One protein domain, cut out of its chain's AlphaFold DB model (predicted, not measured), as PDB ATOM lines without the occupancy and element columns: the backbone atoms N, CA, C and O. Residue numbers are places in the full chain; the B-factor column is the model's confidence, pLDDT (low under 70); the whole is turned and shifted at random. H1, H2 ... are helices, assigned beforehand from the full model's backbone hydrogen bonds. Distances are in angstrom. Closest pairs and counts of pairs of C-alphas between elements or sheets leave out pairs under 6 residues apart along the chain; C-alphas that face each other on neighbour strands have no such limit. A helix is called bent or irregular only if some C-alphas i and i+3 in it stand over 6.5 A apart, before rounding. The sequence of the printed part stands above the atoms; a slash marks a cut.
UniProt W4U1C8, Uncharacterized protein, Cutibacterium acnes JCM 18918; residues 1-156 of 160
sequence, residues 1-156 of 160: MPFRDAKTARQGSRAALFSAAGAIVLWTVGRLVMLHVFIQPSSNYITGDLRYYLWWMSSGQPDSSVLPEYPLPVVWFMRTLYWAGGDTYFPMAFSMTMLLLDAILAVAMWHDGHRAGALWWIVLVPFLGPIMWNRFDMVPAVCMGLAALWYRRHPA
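What this domain is: This is residues 1 to 156 of the 160 residues of an uncharacterized protein of Cutibacterium acnes JCM 18918 (UniProt W4U1C8). A loose bundle of three is built on the long helix arm H4b, with H5 packed on its residues 105 to 110 and H2 packed on H5 and near H4b; H7 packs on H4b too, apart from H2 and H5, tiny H6 packs on its residues 94 to 99, H3 packs about perpendicular to it on its residues 87 to 91, and the other arm, H4a, makes a corner with it at the bend. Residues 1 to 12, of which 3 to 12 belong to H1, stick out from the body as an arm. The printed part has 156 residues with seven named helices, H1 to H7 in chain order, and no named strand: all helix. The whole is loose, with a radius of gyration of the C-alphas of 19.5 A, and spans 74 by 50 by 23 A.

Where its parts are: Begin with H4, residues 72 to 111, assigned as one helix by its hydrogen bonds but bent: C-alphas 84 and 87 are 9.8 A apart. Its arms are H4a, residues 72 to 84, 18.8 A long, and H4b, residues 87 to 111; find C-alpha 87 at (-1.979, 2.968, 1.667), from where H4b runs 36.6 A. H2 is residues 20 to 38, 26.6 A, and H5 residues 115 to 128, 20.5 A. H3, residues 41 to 58, 24.8 A, has a kink of 55 degrees near residue 48. H3 and H4b are irregular: C-alphas 46 and 49 are 7.7 A apart, and C-alphas 88 and 91 are 7.4 A apart. H6 is residues 131 to 134. H1, residues 3 to 17, 22.1 A, begins at C-alpha 3 (-9.127, 47.166, 43.929). H7, residues 138 to 153, 22.9 A, ends at C-alpha 153 (0.949, 44.080, 2.490).

How they stand to each other: Look first along H4b: with H2 and H5 it forms an up and down bundle, each running against the one before. H4b and H5, a helical hairpin, touch at Ala 106 and Ala 118, closest C-alphas 5.1 A, at a shallow tilt of 29 degrees. H5 touches H2 at Ile 122 and Trp 27, 5.4 A between closest C-alphas, while H2 and H4b are near each other. H7 touches H4b, closest C-alphas Val 142 and Leu 105 at 5.9 A, the same way at a shallow tilt of 24 degrees. H3 is about perpendicular to H4b, 75 degrees, and touches it at Leu 50 and Pro 91, closest C-alphas 6.4 A. H6 touches H4b, closest C-alphas Trp 133 and Ser 95 at 4.8 A. H4a touches H4b at a steep tilt of 66 degrees, closest C-alphas Tyr 82 and Phe 90 at 5.2 A. H1 and H2 are close but not clearly touching, closest C-alphas Ala 16 and Gly 22 at 5.7 A. Every O i to N i+4 pair is within hydrogen-bond range in H2, H4a and H7, against 10 of 11 in H1, 8 of 14 in H3, 19 of 21 in H4b and 8 of 10 in H5; H6 is too short for one.

The domain as a whole: The C-alphas of Met 1 and Pro 62, the two farthest apart, are 75.2 A apart. The printed part has no cut. The link from H3 to H4, residues 59 to 71, is long; the others are tight. Residues 1 to 17 have pLDDT under 70; the mean of the printed part is 90.9.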
ATOM      1  N   MET A   1      -7.290  47.921  50.806       51.44
ATOM      2  CA  MET A   1      -7.393  48.445  49.422       51.44
ATOM      3  C   MET A   1      -7.278  47.294  48.409       51.44
ATOM      4  O   MET A   1      -6.198  47.090  47.884       51.44
ATOM      5  N   PRO A   2      -8.350  46.538  48.113       58.44
ATOM      6  CA  PRO A   2      -8.276  45.346  47.249       58.44
ATOM      7  C   PRO A   2      -8.446  45.617  45.735       58.44
ATOM      8  O   PRO A   2      -8.242  44.735  44.909       58.44
ATOM      9  N   PHE A   3      -8.810  46.840  45.332       53.84
ATOM     10  CA  PHE A   3      -9.127  47.166  43.929       53.84
ATOM     11  C   PHE A   3      -7.911  47.382  43.009       53.84
ATOM     12  O   PHE A   3      -8.055  47.315  41.786       53.84
ATOM     13  N   ARG A   4      -6.724  47.670  43.563       56.25
ATOM     14  CA  ARG A   4      -5.502  47.892  42.766       56.25
ATOM     15  C   ARG A   4      -4.891  46.575  42.277       56.25
ATOM     16  O   ARG A   4      -4.522  46.506  41.109       56.25
ATOM     17  N   ASP A   5      -4.916  45.535  43.106       60.88
ATOM     18  CA  ASP A   5      -4.295  44.234  42.817       60.88
ATOM     19  C   ASP A   5      -5.024  43.450  41.713       60.88
ATOM     20  O   ASP A   5      -4.409  42.787  40.878       60.88
ATOM     21  N   ALA A   6      -6.350  43.595  41.627       62.06
ATOM     22  CA  ALA A   6      -7.144  42.960  40.576       62.06
ATOM     23  C   ALA A   6      -6.869  43.551  39.177       62.06
ATOM     24  O   ALA A   6      -6.914  42.833  38.174       62.06
ATOM     25  N   LYS A   7      -6.574  44.859  39.078       59.41
ATOM     26  CA  LYS A   7      -6.266  45.512  37.791       59.41
ATOM     27  C   LYS A   7      -4.891  45.099  37.263       59.41
ATOM     28  O   LYS A   7      -4.783  44.785  36.078       59.41
ATOM     29  N   THR A   8      -3.876  45.053  38.123       61.84
ATOM     30  CA  THR A   8      -2.513  44.628  37.766       61.84
ATOM     31  C   THR A   8      -2.464  43.153  37.366       61.84
ATOM     32  O   THR A   8      -1.890  42.834  36.324       61.84
ATOM     33  N   ALA A   9      -3.153  42.266  38.091       60.81
ATOM     34  CA  ALA A   9      -3.257  40.850  37.723       60.81
ATOM     35  C   ALA A   9      -3.931  40.643  36.349       60.81
ATOM     36  O   ALA A   9      -3.447  39.886  35.504       60.81
ATOM     37  N   ARG A  10      -5.022  41.374  36.075       61.53
ATOM     38  CA  ARG A  10      -5.751  41.298  34.795       61.53
ATOM     39  C   ARG A  10      -4.937  41.845  33.619       61.53
ATOM     40  O   ARG A  10      -5.055  41.339  32.504       61.53
ATOM     41  N   GLN A  11      -4.110  42.863  33.855       62.00
ATOM     42  CA  GLN A  11      -3.214  43.432  32.849       62.00
ATOM     43  C   GLN A  11      -2.047  42.484  32.528       62.00
ATOM     44  O   GLN A  11      -1.748  42.281  31.352       62.00
ATOM     45  N   GLY A  12      -1.470  41.830  33.542       64.62
ATOM     46  CA  GLY A  12      -0.445  40.796  33.365       64.62
ATOM     47  C   GLY A  12      -0.957  39.564  32.613       64.62
ATOM     48  O   GLY A  12      -0.314  39.105  31.673       64.62
ATOM     49  N   SER A  13      -2.159  39.084  32.944       63.12
ATOM     50  CA  SER A  13      -2.794  37.950  32.250       63.12
ATOM     51  C   SER A  13      -3.070  38.244  30.768       63.12
ATOM     52  O   SER A  13      -2.793  37.414  29.902       63.12
ATOM     53  N   ARG A  14      -3.534  39.460  30.445       64.62
ATOM     54  CA  ARG A  14      -3.698  39.899  29.050       64.62
ATOM     55  C   ARG A  14      -2.355  39.974  28.326       64.62
ATOM     56  O   ARG A  14      -2.237  39.439  27.232       64.62
ATOM     57  N   ALA A  15      -1.336  40.578  28.931       68.31
ATOM     58  CA  ALA A  15      -0.005  40.654  28.330       68.31
ATOM     59  C   ALA A  15       0.598  39.261  28.060       68.31
ATOM     60  O   ALA A  15       1.207  39.056  27.012       68.31
ATOM     61  N   ALA A  16       0.361  38.293  28.951       67.75
ATOM     62  CA  ALA A  16       0.789  36.908  28.776       67.75
ATOM     63  C   ALA A  16       0.072  36.206  27.605       67.75
ATOM     64  O   ALA A  16       0.733  35.542  26.810       67.75
ATOM     65  N   LEU A  17      -1.241  36.399  27.435       65.38
ATOM     66  CA  LEU A  17      -1.989  35.876  26.277       65.38
ATOM     67  C   LEU A  17      -1.507  36.469  24.945       65.38
ATOM     68  O   LEU A  17      -1.449  35.772  23.940       65.38
ATOM     69  N   PHE A  18      -1.114  37.744  24.942       78.75
ATOM     70  CA  PHE A  18      -0.538  38.419  23.773       78.75
ATOM     71  C   PHE A  18       0.982  38.220  23.626       78.75
ATOM     72  O   PHE A  18       1.597  38.844  22.751       78.75
ATOM     73  N   SER A  19       1.585  37.355  24.450       89.81
ATOM     74  CA  SER A  19       2.979  36.929  24.318       89.81
ATOM     75  C   SER A  19       3.096  35.718  23.388       89.81
ATOM     76  O   SER A  19       2.194  34.885  23.320       89.81
ATOM     77  N   ALA A  20       4.229  35.598  22.690       89.06
ATOM     78  CA  ALA A  20       4.469  34.476  21.780       89.06
ATOM     79  C   ALA A  20       4.483  33.133  22.527       89.06
ATOM     80  O   ALA A  20       3.892  32.164  22.065       89.06
ATOM     81  N   ALA A  21       5.085  33.095  23.721       92.75
ATOM     82  CA  ALA A  21       5.097  31.905  24.565       92.75
ATOM     83  C   ALA A  21       3.678  31.482  24.979       92.75
ATOM     84  O   ALA A  21       3.339  30.306  24.880       92.75
ATOM     85  N   GLY A  22       2.826  32.436  25.375       93.38
ATOM     86  CA  GLY A  22       1.427  32.163  25.708       93.38
ATOM     87  C   GLY A  22       0.637  31.603  24.524       93.38
ATOM     88  O   GLY A  22      -0.090  30.626  24.684       93.38
ATOM     89  N   ALA A  23       0.830  32.163  23.327       94.69
ATOM     90  CA  ALA A  23       0.197  31.667  22.107       94.69
ATOM     91  C   ALA A  23       0.669  30.255  21.723       94.69
ATOM     92  O   ALA A  23      -0.158  29.419  21.368       94.69
ATOM     93  N   ILE A  24       1.970  29.964  21.853       96.31
ATOM     94  CA  ILE A  24       2.533  28.626  21.614       96.31
ATOM     95  C   ILE A  24       1.943  27.614  22.594       96.31
ATOM     96  O   ILE A  24       1.477  26.559  22.174       96.31
ATOM     97  N   VAL A  25       1.922  27.932  23.893       96.31
ATOM     98  CA  VAL A  25       1.334  27.050  24.911       96.31
ATOM     99  C   VAL A  25      -0.142  26.799  24.611       96.31
ATOM    100  O   VAL A  25      -0.576  25.651  24.618       96.31
ATOM    101  N   LEU A  26      -0.904  27.848  24.296       96.25
ATOM    102  CA  LEU A  26      -2.326  27.732  23.982       96.25
ATOM    103  C   LEU A  26      -2.575  26.876  22.731       96.25
ATOM    104  O   LEU A  26      -3.454  26.013  22.751       96.25
ATOM    105  N   TRP A  27      -1.791  27.078  21.668       97.81
ATOM    106  CA  TRP A  27      -1.861  26.263  20.453       97.81
ATOM    107  C   TRP A  27      -1.562  24.799  20.774       97.81
ATOM    108  O   TRP A  27      -2.402  23.938  20.512       97.81
ATOM    109  N   THR A  28      -0.438  24.521  21.437       98.00
ATOM    110  CA  THR A  28      -0.016  23.159  21.784       98.00
ATOM    111  C   THR A  28      -1.047  22.450  22.654       98.00
ATOM    112  O   THR A  28      -1.451  21.337  22.329       98.00
ATOM    113  N   VAL A  29      -1.531  23.089  23.723       97.94
ATOM    114  CA  VAL A  29      -2.546  22.497  24.609       97.94
ATOM    115  C   VAL A  29      -3.832  22.201  23.839       97.94
ATOM    116  O   VAL A  29      -4.361  21.098  23.953       97.94
ATOM    117  N   GLY A  30      -4.302  23.129  23.000       97.62
ATOM    118  CA  GLY A  30      -5.485  22.903  22.167       97.62
ATOM    119  C   GLY A  30      -5.336  21.687  21.246       97.62
ATOM    120  O   GLY A  30      -6.252  20.871  21.149       97.62
ATOM    121  N   ARG A  31      -4.164  21.513  20.620       97.69
ATOM    122  CA  ARG A  31      -3.906  20.387  19.706       97.69
ATOM    123  C   ARG A  31      -3.710  19.078  20.467       97.69
ATOM    124  O   ARG A  31      -4.160  18.044  19.993       97.69
ATOM    125  N   LEU A  32      -3.136  19.103  21.670       98.12
ATOM    126  CA  LEU A  32      -3.067  17.919  22.533       98.12
ATOM    127  C   LEU A  32      -4.455  17.459  22.995       98.12
ATOM    128  O   LEU A  32      -4.708  16.258  23.031       98.12
ATOM    129  N   VAL A  33      -5.375  18.385  23.284       97.00
ATOM    130  CA  VAL A  33      -6.777  18.043  23.582       97.00
ATOM    131  C   VAL A  33      -7.450  17.409  22.364       97.00
ATOM    132  O   VAL A  33      -8.069  16.354  22.489       97.00
ATOM    133  N   MET A  34      -7.284  17.990  21.171       97.06
ATOM    134  CA  MET A  34      -7.800  17.395  19.930       97.06
ATOM    135  C   MET A  34      -7.210  16.002  19.677       97.06
ATOM    136  O   MET A  34      -7.945  15.094  19.299       97.06
ATOM    137  N   LEU A  35      -5.909  15.813  19.925       96.88
ATOM    138  CA  LEU A  35      -5.234  14.524  19.783       96.88
ATOM    139  C   LEU A  35      -5.801  13.506  20.766       96.88
ATOM    140  O   LEU A  35      -6.106  12.385  20.372       96.88
ATOM    141  N   HIS A  36      -6.000  13.906  22.022       96.56
ATOM    142  CA  HIS A  36      -6.608  13.055  23.035       96.56
ATOM    143  C   HIS A  36      -8.014  12.594  22.633       96.56
ATOM    144  O   HIS A  36      -8.342  11.432  22.850       96.56
ATOM    145  N   VAL A  37      -8.820  13.473  22.026       95.56
ATOM    146  CA  VAL A  37     -10.135  13.115  21.467       95.56
ATOM    147  C   VAL A  37      -9.981  12.181  20.266       95.56
ATOM    148  O   VAL A  37     -10.708  11.196  20.166       95.56
ATOM    149  N   PHE A  38      -9.036  12.458  19.366       95.25
ATOM    150  CA  PHE A  38      -8.824  11.691  18.138       95.25
ATOM    151  C   PHE A  38      -8.448  10.230  18.396       95.25
ATOM    152  O   PHE A  38      -8.962   9.344  17.724       95.25
ATOM    153  N   ILE A  39      -7.592   9.972  19.389       94.31
ATOM    154  CA  ILE A  39      -7.136   8.611  19.718       94.31
ATOM    155  C   ILE A  39      -8.195   7.766  20.441       94.31
ATOM    156  O   ILE A  39      -7.972   6.577  20.662       94.31
ATOM    157  N   GLN A  40      -9.331   8.352  20.841       95.00
ATOM    158  CA  GLN A  40     -10.401   7.585  21.475       95.00
ATOM    159  C   GLN A  40     -11.055   6.635  20.461       95.00
ATOM    160  O   GLN A  40     -11.408   7.072  19.363       95.00
ATOM    161  N   PRO A  41     -11.345   5.373  20.832       90.56
ATOM    162  CA  PRO A  41     -12.030   4.430  19.945       90.56
ATOM    163  C   PRO A  41     -13.398   4.918  19.438       90.56
ATOM    164  O   PRO A  41     -13.852   4.517  18.368       90.56
ATOM    165  N   SER A  42     -14.070   5.797  20.186       91.56
ATOM    166  CA  SER A  42     -15.353   6.392  19.798       91.56
ATOM    167  C   SER A  42     -15.245   7.434  18.675       91.56
ATOM    168  O   SER A  42     -16.261   7.778  18.078       91.56
ATOM    169  N   SER A  43     -14.041   7.906  18.343       89.81
ATOM    170  CA  SER A  43     -13.796   8.984  17.373       89.81
ATOM    171  C   SER A  43     -13.538   8.500  15.942       89.81
ATOM    172  O   SER A  43     -13.229   9.300  15.062       89.81
ATOM    173  N   ASN A  44     -13.702   7.202  15.666       86.50
ATOM    174  CA  ASN A  44     -13.423   6.611  14.350       86.50
ATOM    175  C   ASN A  44     -14.186   7.278  13.187       86.50
ATOM    176  O   ASN A  44     -13.678   7.329  12.065       86.50
ATOM    177  N   TYR A  45     -15.374   7.834  13.451       88.31
ATOM    178  CA  TYR A  45     -16.199   8.531  12.454       88.31
ATOM    179  C   TYR A  45     -15.511   9.760  11.832       88.31
ATOM    180  O   TYR A  45     -15.830  10.139  10.708       88.31
ATOM    181  N   ILE A  46     -14.537  10.354  12.525       93.12
ATOM    182  CA  ILE A  46     -13.830  11.576  12.109       93.12
ATOM    183  C   ILE A  46     -12.943  11.331  10.876       93.12
ATOM    184  O   ILE A  46     -12.639  12.257  10.129       93.12
ATOM    185  N   THR A  47     -12.564  10.077  10.628       94.44
ATOM    186  CA  THR A  47     -11.688   9.677   9.512       94.44
ATOM    187  C   THR A  47     -12.441   9.330   8.223       94.44
ATOM    188  O   THR A  47     -11.822   8.857   7.271       94.44
ATOM    189  N   GLY A  48     -13.764   9.532   8.169       94.00
ATOM    190  CA  GLY A  48     -14.601   9.141   7.028       94.00
ATOM    191  C   GLY A  48     -14.100   9.688   5.689       94.00
ATOM    192  O   GLY A  48     -13.807   8.905   4.784       94.00
ATOM    193  N   ASP A  49     -13.915  11.006   5.598       94.06
ATOM    194  CA  ASP A  49     -13.417  11.675   4.387       94.06
ATOM    195  C   ASP A  49     -12.017  11.182   4.013       94.06
ATOM    196  O   ASP A  49     -11.735  10.878   2.858       94.06
ATOM    197  N   LEU A  50     -11.147  11.010   5.008       95.25
ATOM    198  CA  LEU A  50      -9.783  10.547   4.792       95.25
ATOM    199  C   LEU A  50      -9.729   9.129   4.208       95.25
ATOM    200  O   LEU A  50      -8.924   8.848   3.319       95.25
ATOM    201  N   ARG A  51     -10.612   8.239   4.670       95.44
ATOM    202  CA  ARG A  51     -10.763   6.886   4.114       95.44
ATOM    203  C   ARG A  51     -11.326   6.919   2.698       95.44
ATOM    204  O   ARG A  51     -10.912   6.111   1.874       95.44
ATOM    205  N   TYR A  52     -12.236   7.845   2.414       95.94
ATOM    206  CA  TYR A  52     -12.762   8.066   1.072       95.94
ATOM    207  C   TYR A  52     -11.672   8.567   0.108       95.94
ATOM    208  O   TYR A  52     -11.526   8.021  -0.987       95.94
ATOM    209  N   TYR A  53     -10.833   9.516   0.535       96.75
ATOM    210  CA  TYR A  53      -9.675   9.966  -0.242       96.75
ATOM    211  C   TYR A  53      -8.695   8.818  -0.496       96.75
ATOM    212  O   TYR A  53      -8.267   8.619  -1.631       96.75
ATOM    213  N   LEU A  54      -8.380   8.028   0.537       97.19
ATOM    214  CA  LEU A  54      -7.495   6.871   0.408       97.19
ATOM    215  C   LEU A  54      -8.044   5.845  -0.589       97.19
ATOM    216  O   LEU A  54      -7.312   5.399  -1.468       97.19
ATOM    217  N   TRP A  55      -9.330   5.504  -0.488       97.12
ATOM    218  CA  TRP A  55      -9.972   4.564  -1.406       97.12
ATOM    219  C   TRP A  55      -9.778   4.997  -2.862       97.12
ATOM    220  O   TRP A  55      -9.294   4.219  -3.685       97.12
ATOM    221  N   TRP A  56     -10.039   6.270  -3.155       97.31
ATOM    222  CA  TRP A  56      -9.802   6.846  -4.471       97.31
ATOM    223  C   TRP A  56      -8.333   6.786  -4.902       97.31
ATOM    224  O   TRP A  56      -8.050   6.425  -6.047       97.31
ATOM    225  N   MET A  57      -7.393   7.100  -4.006       96.44
ATOM    226  CA  MET A  57      -5.961   7.036  -4.317       96.44
ATOM    227  C   MET A  57      -5.485   5.605  -4.605       96.44
ATOM    228  O   MET A  57      -4.676   5.412  -5.512       96.44
ATOM    229  N   SER A  58      -6.039   4.618  -3.897       96.38
ATOM    230  CA  SER A  58      -5.729   3.189  -4.045       96.38
ATOM    231  C   SER A  58      -6.422   2.513  -5.241       96.38
ATOM    232  O   SER A  58      -6.024   1.433  -5.664       96.38
ATOM    233  N   SER A  59      -7.449   3.149  -5.819       94.44
ATOM    234  CA  SER A  59      -8.323   2.545  -6.839       94.44
ATOM    235  C   SER A  59      -7.665   2.282  -8.203       94.44
ATOM    236  O   SER A  59      -8.225   1.552  -9.019       94.44
ATOM    237  N   GLY A  60      -6.515   2.905  -8.486       90.69
ATOM    238  CA  GLY A  60      -5.847   2.835  -9.795       90.69
ATOM    239  C   GLY A  60      -6.561   3.587 -10.927       90.69
ATOM    240  O   GLY A  60      -6.139   3.498 -12.078       90.69
ATOM    241  N   GLN A  61      -7.630   4.328 -10.619       94.44
ATOM    242  CA  GLN A  61      -8.383   5.111 -11.597       94.44
ATOM    243  C   GLN A  61      -7.583   6.331 -12.097       94.44
ATOM    244  O   GLN A  61      -6.790   6.902 -11.337       94.44
ATOM    245  N   PRO A  62      -7.789   6.771 -13.354       93.12
ATOM    246  CA  PRO A  62      -7.113   7.945 -13.893       93.12
ATOM    247  C   PRO A  62      -7.536   9.225 -13.161       93.12
ATOM    248  O   PRO A  62      -8.697   9.370 -12.773       93.12
ATOM    249  N   ASP A  63      -6.614  10.187 -13.036       92.06
ATOM    250  CA  ASP A  63      -6.815  11.449 -12.301       92.06
ATOM    251  C   ASP A  63      -8.095  12.204 -12.696       92.06
ATOM    252  O   ASP A  63      -8.731  12.808 -11.841       92.06
ATOM    253  N   SER A  64      -8.506  12.145 -13.966       90.62
ATOM    254  CA  SER A  64      -9.718  12.810 -14.471       90.62
ATOM    255  C   SER A  64     -11.034  12.235 -13.936       90.62
ATOM    256  O   SER A  64     -12.079  12.857 -14.101       90.62
ATOM    257  N   SER A  65     -10.995  11.046 -13.339       92.56
ATOM    258  CA  SER A  65     -12.162  10.337 -12.795       92.56
ATOM    259  C   SER A  65     -12.148  10.231 -11.270       92.56
ATOM    260  O   SER A  65     -13.150   9.855 -10.667       92.56
ATOM    261  N   VAL A  66     -11.009  10.546 -10.657       94.50
ATOM    262  CA  VAL A  66     -10.788  10.455  -9.219       94.50
ATOM    263  C   VAL A  66     -11.294  11.721  -8.549       94.50
ATOM    264  O   VAL A  66     -10.933  12.810  -8.979       94.50
ATOM    265  N   LEU A  67     -12.070  11.570  -7.467       94.81
ATOM    266  CA  LEU A  67     -12.639  12.698  -6.718       94.81
ATOM    267  C   LEU A  67     -13.356  13.696  -7.653       94.81
ATOM    268  O   LEU A  67     -12.973  14.866  -7.695       94.81
ATOM    269  N   PRO A  68     -14.361  13.249  -8.436       93.62
ATOM    270  CA  PRO A  68     -14.986  14.056  -9.491       93.62
ATOM    271  C   PRO A  68     -15.629  15.360  -8.991       93.62
ATOM    272  O   PRO A  68     -15.854  16.283  -9.769       93.62
ATOM    273  N   GLU A  69     -15.930  15.449  -7.699       93.62
ATOM    274  CA  GLU A  69     -16.425  16.647  -7.027       93.62
ATOM    275  C   GLU A  69     -15.347  17.723  -6.791       93.62
ATOM    276  O   GLU A  69     -15.685  18.871  -6.496       93.62
ATOM    277  N   TYR A  70     -14.061  17.385  -6.936       93.19
ATOM    278  CA  TYR A  70     -12.934  18.289  -6.729       93.19
ATOM    279  C   TYR A  70     -12.226  18.648  -8.046       93.19
ATOM    280  O   TYR A  70     -12.148  17.842  -8.973       93.19
ATOM    281  N   PRO A  71     -11.640  19.855  -8.144       92.94
ATOM    282  CA  PRO A  71     -10.834  20.212  -9.300       92.94
ATOM    283  C   PRO A  71      -9.502  19.447  -9.300       92.94
ATOM    284  O   PRO A  71      -8.946  19.121  -8.249       92.94
ATOM    285  N   LEU A  72      -8.940  19.243 -10.494       94.75
ATOM    286  CA  LEU A  72      -7.734  18.437 -10.724       94.75
ATOM    287  C   LEU A  72      -6.530  18.761  -9.804       94.75
ATOM    288  O   LEU A  72      -5.879  17.820  -9.346       94.75
ATOM    289  N   PRO A  73      -6.235  20.028  -9.440       94.69
ATOM    290  CA  PRO A  73      -5.144  20.325  -8.508       94.69
ATOM    291  C   PRO A  73      -5.292  19.671  -7.127       94.69
ATOM    292  O   PRO A  73      -4.288  19.354  -6.489       94.69
ATOM    293  N   VAL A  74      -6.524  19.432  -6.661       95.56
ATOM    294  CA  VAL A  74      -6.774  18.709  -5.402       95.56
ATOM    295  C   VAL A  74      -6.346  17.255  -5.539       95.56
ATOM    296  O   VAL A  74      -5.684  16.724  -4.651       95.56
ATOM    297  N   VAL A  75      -6.653  16.624  -6.673       96.19
ATOM    298  CA  VAL A  75      -6.235  15.246  -6.963       96.19
ATOM    299  C   VAL A  75      -4.713  15.142  -6.959       96.19
ATOM    300  O   VAL A  75      -4.172  14.249  -6.316       96.19
ATOM    301  N   TRP A  76      -4.007  16.085  -7.589       95.56
ATOM    302  CA  TRP A  76      -2.538  16.107  -7.588       95.56
ATOM    303  C   TRP A  76      -1.942  16.265  -6.191       95.56
ATOM    304  O   TRP A  76      -0.966  15.592  -5.849       95.56
ATOM    305  N   PHE A  77      -2.544  17.119  -5.362       96.38
ATOM    306  CA  PHE A  77      -2.158  17.248  -3.962       96.38
ATOM    307  C   PHE A  77      -2.305  15.911  -3.221       96.38
ATOM    308  O   PHE A  77      -1.344  15.440  -2.610       96.38
ATOM    309  N   MET A  78      -3.468  15.257  -3.328       96.81
ATOM    310  CA  MET A  78      -3.709  13.954  -2.696       96.81
ATOM    311  C   MET A  78      -2.731  12.893  -3.212       96.81
ATOM    312  O   MET A  78      -2.158  12.140  -2.426       96.81
ATOM    313  N   ARG A  79      -2.479  12.872  -4.525       95.62
ATOM    314  CA  ARG A  79      -1.558  11.937  -5.177       95.62
ATOM    315  C   ARG A  79      -0.131  12.097  -4.665       95.62
ATOM    316  O   ARG A  79       0.532  11.102  -4.403       95.62
ATOM    317  N   THR A  80       0.314  13.335  -4.454       96.56
ATOM    318  CA  THR A  80       1.643  13.635  -3.902       96.56
ATOM    319  C   THR A  80       1.810  13.033  -2.506       96.56
ATOM    320  O   THR A  80       2.814  12.380  -2.223       96.56
ATOM    321  N   LEU A  81       0.801  13.193  -1.645       97.44
ATOM    322  CA  LEU A  81       0.804  12.587  -0.312       97.44
ATOM    323  C   LEU A  81       0.745  11.058  -0.382       97.44
ATOM    324  O   LEU A  81       1.408  10.373   0.395       97.44
ATOM    325  N   TYR A  82      -0.023  10.518  -1.330       97.25
ATOM    326  CA  TYR A  82      -0.137   9.080  -1.533       97.25
ATOM    327  C   TYR A  82       1.165   8.462  -2.042       97.25
ATOM    328  O   TYR A  82       1.569   7.420  -1.546       97.25
ATOM    329  N   TRP A  83       1.887   9.111  -2.953       95.62
ATOM    330  CA  TRP A  83       3.204   8.639  -3.388       95.62
ATOM    331  C   TRP A  83       4.227   8.619  -2.254       95.62
ATOM    332  O   TRP A  83       5.079   7.736  -2.223       95.62
ATOM    333  N   ALA A  84       4.128   9.553  -1.305       94.50
ATOM    334  CA  ALA A  84       5.011   9.587  -0.146       94.50
ATOM    335  C   ALA A  84       4.702   8.487   0.887       94.50
ATOM    336  O   ALA A  84       5.613   8.039   1.580       94.50
ATOM    337  N   GLY A  85       3.436   8.072   1.021       93.69
ATOM    338  CA  GLY A  85       3.001   7.200   2.119       93.69
ATOM    339  C   GLY A  85       2.422   5.834   1.738       93.69
ATOM    340  O   GLY A  85       2.350   4.949   2.594       93.69
ATOM    341  N   GLY A  86       1.985   5.654   0.494       95.69
ATOM    342  CA  GLY A  86       1.137   4.537   0.076       95.69
ATOM    343  C   GLY A  86      -0.118   4.395   0.944       95.69
ATOM    344  O   GLY A  86      -0.476   5.298   1.704       95.69
ATOM    345  N   ASP A  87      -0.765   3.232   0.883       95.31
ATOM    346  CA  ASP A  87      -1.979   2.968   1.667       95.31
ATOM    347  C   ASP A  87      -1.756   3.104   3.179       95.31
ATOM    348  O   ASP A  87      -2.592   3.647   3.904       95.31
ATOM    349  N   THR A  88      -0.599   2.637   3.651       95.62
ATOM    350  CA  THR A  88      -0.271   2.554   5.076       95.62
ATOM    351  C   THR A  88      -0.104   3.927   5.718       95.62
ATOM    352  O   THR A  88      -0.620   4.161   6.811       95.62
ATOM    353  N   TYR A  89       0.625   4.839   5.069       96.56
ATOM    354  CA  TYR A  89       1.000   6.116   5.681       96.56
ATOM    355  C   TYR A  89       0.257   7.321   5.106       96.56
ATOM    356  O   TYR A  89       0.361   8.401   5.686       96.56
ATOM    357  N   PHE A  90      -0.535   7.171   4.038       97.38
ATOM    358  CA  PHE A  90      -1.328   8.274   3.485       97.38
ATOM    359  C   PHE A  90      -2.217   8.975   4.531       97.38
ATOM    360  O   PHE A  90      -2.137  10.203   4.621       97.38
ATOM    361  N   PRO A  91      -2.991   8.267   5.386       95.69
ATOM    362  CA  PRO A  91      -3.815   8.934   6.396       95.69
ATOM    363  C   PRO A  91      -3.001   9.808   7.360       95.69
ATOM    364  O   PRO A  91      -3.395  10.924   7.712       95.69
ATOM    365  N   MET A  92      -1.827   9.314   7.758       95.62
ATOM    366  CA  MET A  92      -0.910  10.042   8.625       95.62
ATOM    367  C   MET A  92      -0.301  11.247   7.897       95.62
ATOM    368  O   MET A  92      -0.328  12.349   8.437       95.62
ATOM    369  N   ALA A  93       0.193  11.065   6.671       97.56
ATOM    370  CA  ALA A  93       0.787  12.127   5.857       97.56
ATOM    371  C   ALA A  93      -0.199  13.277   5.599       97.56
ATOM    372  O   ALA A  93       0.151  14.451   5.738       97.56
ATOM    373  N   PHE A  94      -1.452  12.942   5.292       97.88
ATOM    374  CA  PHE A  94      -2.530  13.910   5.136       97.88
ATOM    375  C   PHE A  94      -2.789  14.678   6.432       97.88
ATOM    376  O   PHE A  94      -2.714  15.907   6.443       97.88
ATOM    377  N   SER A  95      -3.013  13.964   7.539       96.81
ATOM    378  CA  SER A  95      -3.325  14.585   8.831       96.81
ATOM    379  C   SER A  95      -2.197  15.489   9.328       96.81
ATOM    380  O   SER A  95      -2.447  16.588   9.824       96.81
ATOM    381  N   MET A  96      -0.944  15.065   9.143       97.12
ATOM    382  CA  MET A  96       0.232  15.870   9.477       97.12
ATOM    383  C   MET A  96       0.353  17.107   8.587       97.12
ATOM    384  O   MET A  96       0.744  18.165   9.073       97.12
ATOM    385  N   THR A  97      -0.031  17.014   7.314       98.12
ATOM    386  CA  THR A  97      -0.048  18.172   6.414       98.12
ATOM    387  C   THR A  97      -1.108  19.185   6.844       98.12
ATOM    388  O   THR A  97      -0.814  20.375   6.910       98.12
ATOM    389  N   MET A  98      -2.308  18.740   7.225       98.12
ATOM    390  CA  MET A  98      -3.344  19.637   7.755       98.12
ATOM    391  C   MET A  98      -2.914  20.296   9.075       98.12
ATOM    392  O   MET A  98      -3.121  21.495   9.261       98.12
ATOM    393  N   LEU A  99      -2.253  19.548   9.968       97.81
ATOM    394  CA  LEU A  99      -1.666  20.089  11.200       97.81
ATOM    395  C   LEU A  99      -0.528  21.088  10.920       97.81
ATOM    396  O   LEU A  99      -0.385  22.084  11.629       97.81
ATOM    397  N   LEU A 100       0.278  20.859   9.884       98.12
ATOM    398  CA  LEU A 100       1.317  21.800   9.472       98.12
ATOM    399  C   LEU A 100       0.703  23.090   8.913       98.12
ATOM    400  O   LEU A 100       1.142  24.176   9.279       98.12
ATOM    401  N   LEU A 101      -0.328  22.989   8.072       98.25
ATOM    402  CA  LEU A 101      -1.045  24.148   7.531       98.25
ATOM    403  C   LEU A 101      -1.700  24.987   8.639       98.25
ATOM    404  O   LEU A 101      -1.629  26.215   8.606       98.25
ATOM    405  N   ASP A 102      -2.261  24.328   9.656       98.12
ATOM    406  CA  ASP A 102      -2.752  24.964  10.883       98.12
ATOM    407  C   ASP A 102      -1.677  25.822  11.563       98.12
ATOM    408  O   ASP A 102      -1.893  27.002  11.860       98.12
ATOM    409  N   ALA A 103      -0.497  25.235  11.775       98.00
ATOM    410  CA  ALA A 103       0.634  25.927  12.375       98.00
ATOM    411  C   ALA A 103       1.123  27.084  11.490       98.00
ATOM    412  O   ALA A 103       1.366  28.178  12.001       98.00
ATOM    413  N   ILE A 104       1.222  26.874  10.171       98.19
ATOM    414  CA  ILE A 104       1.650  27.894   9.205       98.19
ATOM    415  C   ILE A 104       0.753  29.125   9.295       98.19
ATOM    416  O   ILE A 104       1.275  30.233   9.418       98.19
ATOM    417  N   LEU A 105      -0.574  28.960   9.272       98.00
ATOM    418  CA  LEU A 105      -1.472  30.112   9.332       98.00
ATOM    419  C   LEU A 105      -1.362  30.842  10.675       98.00
ATOM    420  O   LEU A 105      -1.236  32.068  10.694       98.00
ATOM    421  N   ALA A 106      -1.345  30.105  11.791       97.38
ATOM    422  CA  ALA A 106      -1.204  30.695  13.122       97.38
ATOM    423  C   ALA A 106       0.094  31.516  13.248       97.38
ATOM    424  O   ALA A 106       0.071  32.658  13.717       97.38
ATOM    425  N   VAL A 107       1.218  30.962  12.778       97.12
ATOM    426  CA  VAL A 107       2.529  31.626  12.778       97.12
ATOM    427  C   VAL A 107       2.545  32.821  11.829       97.12
ATOM    428  O   VAL A 107       3.028  33.885  12.214       97.12
ATOM    429  N   ALA A 108       1.989  32.691  10.623       96.94
ATOM    430  CA  ALA A 108       1.939  33.774   9.643       96.94
ATOM    431  C   ALA A 108       1.155  34.982  10.178       96.94
ATOM    432  O   ALA A 108       1.650  36.109  10.125       96.94
ATOM    433  N   MET A 109      -0.022  34.748  10.768       96.25
ATOM    434  CA  MET A 109      -0.822  35.803  11.400       96.25
ATOM    435  C   MET A 109      -0.084  36.441  12.581       96.25
ATOM    436  O   MET A 109      -0.117  37.661  12.747       96.25
ATOM    437  N   TRP A 110       0.603  35.634  13.396       95.12
ATOM    438  CA  TRP A 110       1.362  36.137  14.538       95.12
ATOM    439  C   TRP A 110       2.535  37.025  14.109       95.12
ATOM    440  O   TRP A 110       2.703  38.129  14.632       95.12
ATOM    441  N   HIS A 111       3.323  36.557  13.140       93.12
ATOM    442  CA  HIS A 111       4.484  37.268  12.613       93.12
ATOM    443  C   HIS A 111       4.084  38.555  11.880       93.12
ATOM    444  O   HIS A 111       4.807  39.543  11.936       93.12
ATOM    445  N   ASP A 112       2.915  38.581  11.235       92.50
ATOM    446  CA  ASP A 112       2.373  39.788  10.602       92.50
ATOM    447  C   ASP A 112       1.700  40.765  11.585       92.50
ATOM    448  O   ASP A 112       1.023  41.705  11.180       92.50
ATOM    449  N   GLY A 113       1.824  40.540  12.896       90.62
ATOM    450  CA  GLY A 113       1.266  41.429  13.918       90.62
ATOM    451  C   GLY A 113      -0.242  41.277  14.154       90.62
ATOM    452  O   GLY A 113      -0.783  41.919  15.056       90.62
ATOM    453  N   HIS A 114      -0.923  40.371  13.447       92.19
ATOM    454  CA  HIS A 114      -2.352  40.078  13.595       92.19
ATOM    455  C   HIS A 114      -2.633  39.150  14.792       92.19
ATOM    456  O   HIS A 114      -3.318  38.132  14.681       92.19
ATOM    457  N   ARG A 115      -2.124  39.515  15.978       93.56
ATOM    458  CA  ARG A 115      -2.145  38.670  17.189       93.56
ATOM    459  C   ARG A 115      -3.548  38.252  17.616       93.56
ATOM    460  O   ARG A 115      -3.753  37.104  17.984       93.56
ATOM    461  N   ALA A 116      -4.519  39.163  17.552       92.62
ATOM    462  CA  ALA A 116      -5.904  38.844  17.902       92.62
ATOM    463  C   ALA A 116      -6.504  37.794  16.954       92.62
ATOM    464  O   ALA A 116      -7.154  36.861  17.413       92.62
ATOM    465  N   GLY A 117      -6.233  37.909  15.649       94.25
ATOM    466  CA  GLY A 117      -6.669  36.924  14.661       94.25
ATOM    467  C   GLY A 117      -5.974  35.573  14.844       94.25
ATOM    468  O   GLY A 117      -6.639  34.543  14.809       94.25
ATOM    469  N   ALA A 118      -4.668  35.574  15.127       96.50
ATOM    470  CA  ALA A 118      -3.925  34.355  15.441       96.50
ATOM    471  C   ALA A 118      -4.498  33.652  16.684       96.50
ATOM    472  O   ALA A 118      -4.757  32.455  16.645       96.50
ATOM    473  N   LEU A 119      -4.761  34.390  17.769       96.44
ATOM    474  CA  LEU A 119      -5.380  33.837  18.979       96.44
ATOM    475  C   LEU A 119      -6.791  33.305  18.712       96.44
ATOM    476  O   LEU A 119      -7.149  32.249  19.224       96.44
ATOM    477  N   TRP A 120      -7.575  34.002  17.888       95.94
ATOM    478  CA  TRP A 120      -8.902  33.549  17.487       95.94
ATOM    479  C   TRP A 120      -8.841  32.217  16.733       95.94
ATOM    480  O   TRP A 120      -9.540  31.276  17.096       95.94
ATOM    481  N   TRP A 121      -7.944  32.103  15.751       97.00
ATOM    482  CA  TRP A 121      -7.678  30.857  15.029       97.00
ATOM    483  C   TRP A 121      -7.221  29.728  15.962       97.00
ATOM    484  O   TRP A 121      -7.774  28.626  15.941       97.00
ATOM    485  N   ILE A 122      -6.246  30.017  16.832       97.44
ATOM    486  CA  ILE A 122      -5.715  29.077  17.825       97.44
ATOM    487  C   ILE A 122      -6.843  28.503  18.688       97.44
ATOM    488  O   ILE A 122      -6.850  27.297  18.927       97.44
ATOM    489  N   VAL A 123      -7.771  29.348  19.141       96.69
ATOM    490  CA  VAL A 123      -8.881  28.956  20.014       96.69
ATOM    491  C   VAL A 123      -9.983  28.235  19.247       96.69
ATOM    492  O   VAL A 123     -10.489  27.242  19.756       96.69
ATOM    493  N   LEU A 124     -10.346  28.687  18.043       95.94
ATOM    494  CA  LEU A 124     -11.460  28.113  17.280       95.94
ATOM    495  C   LEU A 124     -11.195  26.696  16.772       95.94
ATOM    496  O   LEU A 124     -12.101  25.869  16.807       95.94
ATOM    497  N   VAL A 125      -9.979  26.401  16.306       95.88
ATOM    498  CA  VAL A 125      -9.656  25.088  15.719       95.88
ATOM    499  C   VAL A 125      -9.982  23.920  16.676       95.88
ATOM    500  O   VAL A 125     -10.659  22.986  16.248       95.88
ATOM    501  N   PRO A 126      -9.627  23.969  17.977       95.81
ATOM    502  CA  PRO A 126     -10.056  22.967  18.954       95.81
ATOM    503  C   PRO A 126     -11.569  22.774  19.103       95.81
ATOM    504  O   PRO A 126     -11.988  21.652  19.372       95.81
ATOM    505  N   PHE A 127     -12.399  23.809  18.910       95.50
ATOM    506  CA  PHE A 127     -13.864  23.668  18.978       95.50
ATOM    507  C   PHE A 127     -14.440  22.877  17.803       95.50
ATOM    508  O   PHE A 127     -15.480  22.243  17.949       95.50
ATOM    509  N   LEU A 128     -13.762  22.895  16.655       93.94
ATOM    510  CA  LEU A 128     -14.105  22.043  15.515       93.94
ATOM    511  C   LEU A 128     -13.626  20.599  15.737       93.94
ATOM    512  O   LEU A 128     -14.160  19.664  15.146       93.94
ATOM    513  N   GLY A 129     -12.656  20.401  16.632       94.31
ATOM    514  CA  GLY A 129     -12.125  19.091  16.982       94.31
ATOM    515  C   GLY A 129     -11.211  18.507  15.898       94.31
ATOM    516  O   GLY A 129     -10.881  19.166  14.909       94.31
ATOM    517  N   PRO A 130     -10.776  17.244  16.055       95.12
ATOM    518  CA  PRO A 130      -9.771  16.642  15.178       95.12
ATOM    519  C   PRO A 130     -10.259  16.391  13.744       95.12
ATOM    520  O   PRO A 130      -9.467  15.992  12.891       95.12
ATOM    521  N   ILE A 131     -11.525  16.691  13.433       94.88
ATOM    522  CA  ILE A 131     -12.019  16.726  12.051       94.88
ATOM    523  C   ILE A 131     -11.218  17.706  11.186       94.88
ATOM    524  O   ILE A 131     -11.010  17.447  10.004       94.88
ATOM    525  N   MET A 132     -10.668  18.762  11.793       95.19
ATOM    526  CA  MET A 132      -9.809  19.741  11.123       95.19
ATOM    527  C   MET A 132      -8.540  19.136  10.520       95.19
ATOM    528  O   MET A 132      -7.987  19.696   9.579       95.19
ATOM    529  N   TRP A 133      -8.073  17.995  11.031       95.88
ATOM    530  CA  TRP A 133      -6.910  17.301  10.473       95.88
ATOM    531  C   TRP A 133      -7.280  16.293   9.386       95.88
ATOM    532  O   TRP A 133      -6.419  15.860   8.633       95.88
ATOM    533  N   ASN A 134      -8.554  15.921   9.290       96.31
ATOM    534  CA  ASN A 134      -9.028  14.838   8.430       96.31
ATOM    535  C   ASN A 134      -9.843  15.349   7.233       96.31
ATOM    536  O   ASN A 134     -10.389  14.547   6.478       96.31
ATOM    537  N   ARG A 135      -9.910  16.673   7.045       95.69
ATOM    538  CA  ARG A 135     -10.653  17.325   5.965       95.69
ATOM    539  C   ARG A 135      -9.755  18.178   5.093       95.69
ATOM    540  O   ARG A 135      -8.892  18.900   5.585       95.69
ATOM    541  N   PHE A 136     -10.028  18.149   3.792       95.69
ATOM    542  CA  PHE A 136      -9.291  18.955   2.824       95.69
ATOM    543  C   PHE A 136      -9.597  20.458   2.930       95.69
ATOM    544  O   PHE A 136      -8.765  21.264   2.527       95.69
ATOM    545  N   ASP A 137     -10.728  20.849   3.531       94.06
ATOM    546  CA  ASP A 137     -11.162  22.252   3.685       94.06
ATOM    547  C   ASP A 137     -10.139  23.152   4.397       94.06
ATOM    548  O   ASP A 137     -10.155  24.377   4.257       94.06
ATOM    549  N   MET A 138      -9.206  22.552   5.132       95.44
ATOM    550  CA  MET A 138      -8.100  23.260   5.757       95.44
ATOM    551  C   MET A 138      -7.177  23.944   4.738       95.44
ATOM    552  O   MET A 138      -6.683  25.044   4.991       95.44
ATOM    553  N   VAL A 139      -6.974  23.330   3.567       96.75
ATOM    554  CA  VAL A 139      -6.149  23.881   2.483       96.75
ATOM    555  C   VAL A 139      -6.716  25.214   1.981       96.75
ATOM    556  O   VAL A 139      -6.010  26.220   2.102       96.75
ATOM    557  N   PRO A 140      -7.969  25.301   1.482       95.31
ATOM    558  CA  PRO A 140      -8.525  26.579   1.059       95.31
ATOM    559  C   PRO A 140      -8.643  27.578   2.216       95.31
ATOM    560  O   PRO A 140      -8.381  28.758   1.995       95.31
ATOM    561  N   ALA A 141      -8.950  27.151   3.448       95.69
ATOM    562  CA  ALA A 141      -8.988  28.060   4.599       95.69
ATOM    563  C   ALA A 141      -7.635  28.761   4.836       95.69
ATOM    564  O   ALA A 141      -7.579  29.982   5.007       95.69
ATOM    565  N   VAL A 142      -6.537  28.004   4.784       96.62
ATOM    566  CA  VAL A 142      -5.177  28.532   4.954       96.62
ATOM    567  C   VAL A 142      -4.757  29.376   3.757       96.62
ATOM    568  O   VAL A 142      -4.231  30.470   3.956       96.62
ATOM    569  N   CYS A 143      -5.048  28.943   2.527       96.12
ATOM    570  CA  CYS A 143      -4.808  29.748   1.327       96.12
ATOM    571  C   CYS A 143      -5.508  31.110   1.410       96.12
ATOM    572  O   CYS A 143      -4.875  32.131   1.155       96.12
ATOM    573  N   MET A 144      -6.778  31.144   1.824       95.62
ATOM    574  CA  MET A 144      -7.529  32.389   1.993       95.62
ATOM    575  C   MET A 144      -6.942  33.273   3.095       95.62
ATOM    576  O   MET A 144      -6.809  34.482   2.905       95.62
ATOM    577  N   GLY A 145      -6.538  32.687   4.225       95.06
ATOM    578  CA  GLY A 145      -5.871  33.422   5.299       95.06
ATOM    579  C   GLY A 145      -4.551  34.054   4.848       95.06
ATOM    580  O   GLY A 145      -4.325  35.243   5.069       95.06
ATOM    581  N   LEU A 146      -3.702  33.293   4.152       95.62
ATOM    582  CA  LEU A 146      -2.434  33.789   3.609       95.62
ATOM    583  C   LEU A 146      -2.647  34.843   2.514       95.62
ATOM    584  O   LEU A 146      -1.943  35.852   2.500       95.62
ATOM    585  N   ALA A 147      -3.640  34.658   1.642       93.31
ATOM    586  CA  ALA A 147      -4.007  35.640   0.625       93.31
ATOM    587  C   ALA A 147      -4.480  36.961   1.254       93.31
ATOM    588  O   ALA A 147      -4.082  38.032   0.802       93.31
ATOM    589  N   ALA A 148      -5.260  36.906   2.340       92.06
ATOM    590  CA  ALA A 148      -5.685  38.100   3.068       92.06
ATOM    591  C   ALA A 148      -4.499  38.853   3.696       92.06
ATOM    592  O   ALA A 148      -4.444  40.083   3.627       92.06
ATOM    593  N   LEU A 149      -3.524  38.133   4.266       92.38
ATOM    594  CA  LEU A 149      -2.285  38.739   4.771       92.38
ATOM    595  C   LEU A 149      -1.468  39.369   3.631       92.38
ATOM    596  O   LEU A 149      -0.964  40.485   3.767       92.38
ATOM    597  N   TRP A 150      -1.370  38.688   2.486       89.62
ATOM    598  CA  TRP A 150      -0.663  39.198   1.311       89.62
ATOM    599  C   TRP A 150      -1.298  40.478   0.760       89.62
ATOM    600  O   TRP A 150      -0.594  41.471   0.569       89.62
ATOM    601  N   TYR A 151      -2.620  40.477   0.573       88.31
ATOM    602  CA  TYR A 151      -3.390  41.622   0.084       88.31
ATOM    603  C   TYR A 151      -3.133  42.880   0.916       88.31
ATOM    604  O   TYR A 151      -2.903  43.958   0.373       88.31
ATOM    605  N   ARG A 152      -3.100  42.746   2.247       83.00
ATOM    606  CA  ARG A 152      -2.840  43.884   3.140       83.00
ATOM    607  C   ARG A 152      -1.437  44.465   3.001       83.00
ATOM    608  O   ARG A 152      -1.272  45.662   3.219       83.00
ATOM    609  N   ARG A 153      -0.440  43.637   2.685       82.69
ATOM    610  CA  ARG A 153       0.949  44.080   2.490       82.69
ATOM    611  C   ARG A 153       1.190  44.649   1.093       82.69
ATOM    612  O   ARG A 153       2.001  45.556   0.949       82.69
ATOM    613  N   HIS A 154       0.489  44.133   0.083       83.75
ATOM    614  CA  HIS A 154       0.703  44.475  -1.325       83.75
ATOM    615  C   HIS A 154      -0.621  44.737  -2.065       83.75
ATOM    616  O   HIS A 154      -0.952  44.000  -2.999       83.75
ATOM    617  N   PRO A 155      -1.378  45.790  -1.696       77.38
ATOM    618  CA  PRO A 155      -2.671  46.081  -2.322       77.38
ATOM    619  C   PRO A 155      -2.545  46.293  -3.841       77.38
ATOM    620  O   PRO A 155      -3.308  45.708  -4.607       77.38
ATOM    621  N   ALA A 156      -1.493  46.993  -4.283       76.81
ATOM    622  CA  ALA A 156      -1.223  47.254  -5.700       76.81
ATOM    623  C   ALA A 156      -0.973  45.985  -6.540       76.81
ATOM    624  O   ALA A 156      -1.272  45.953  -7.729       76.81
TER     625      ALA A 156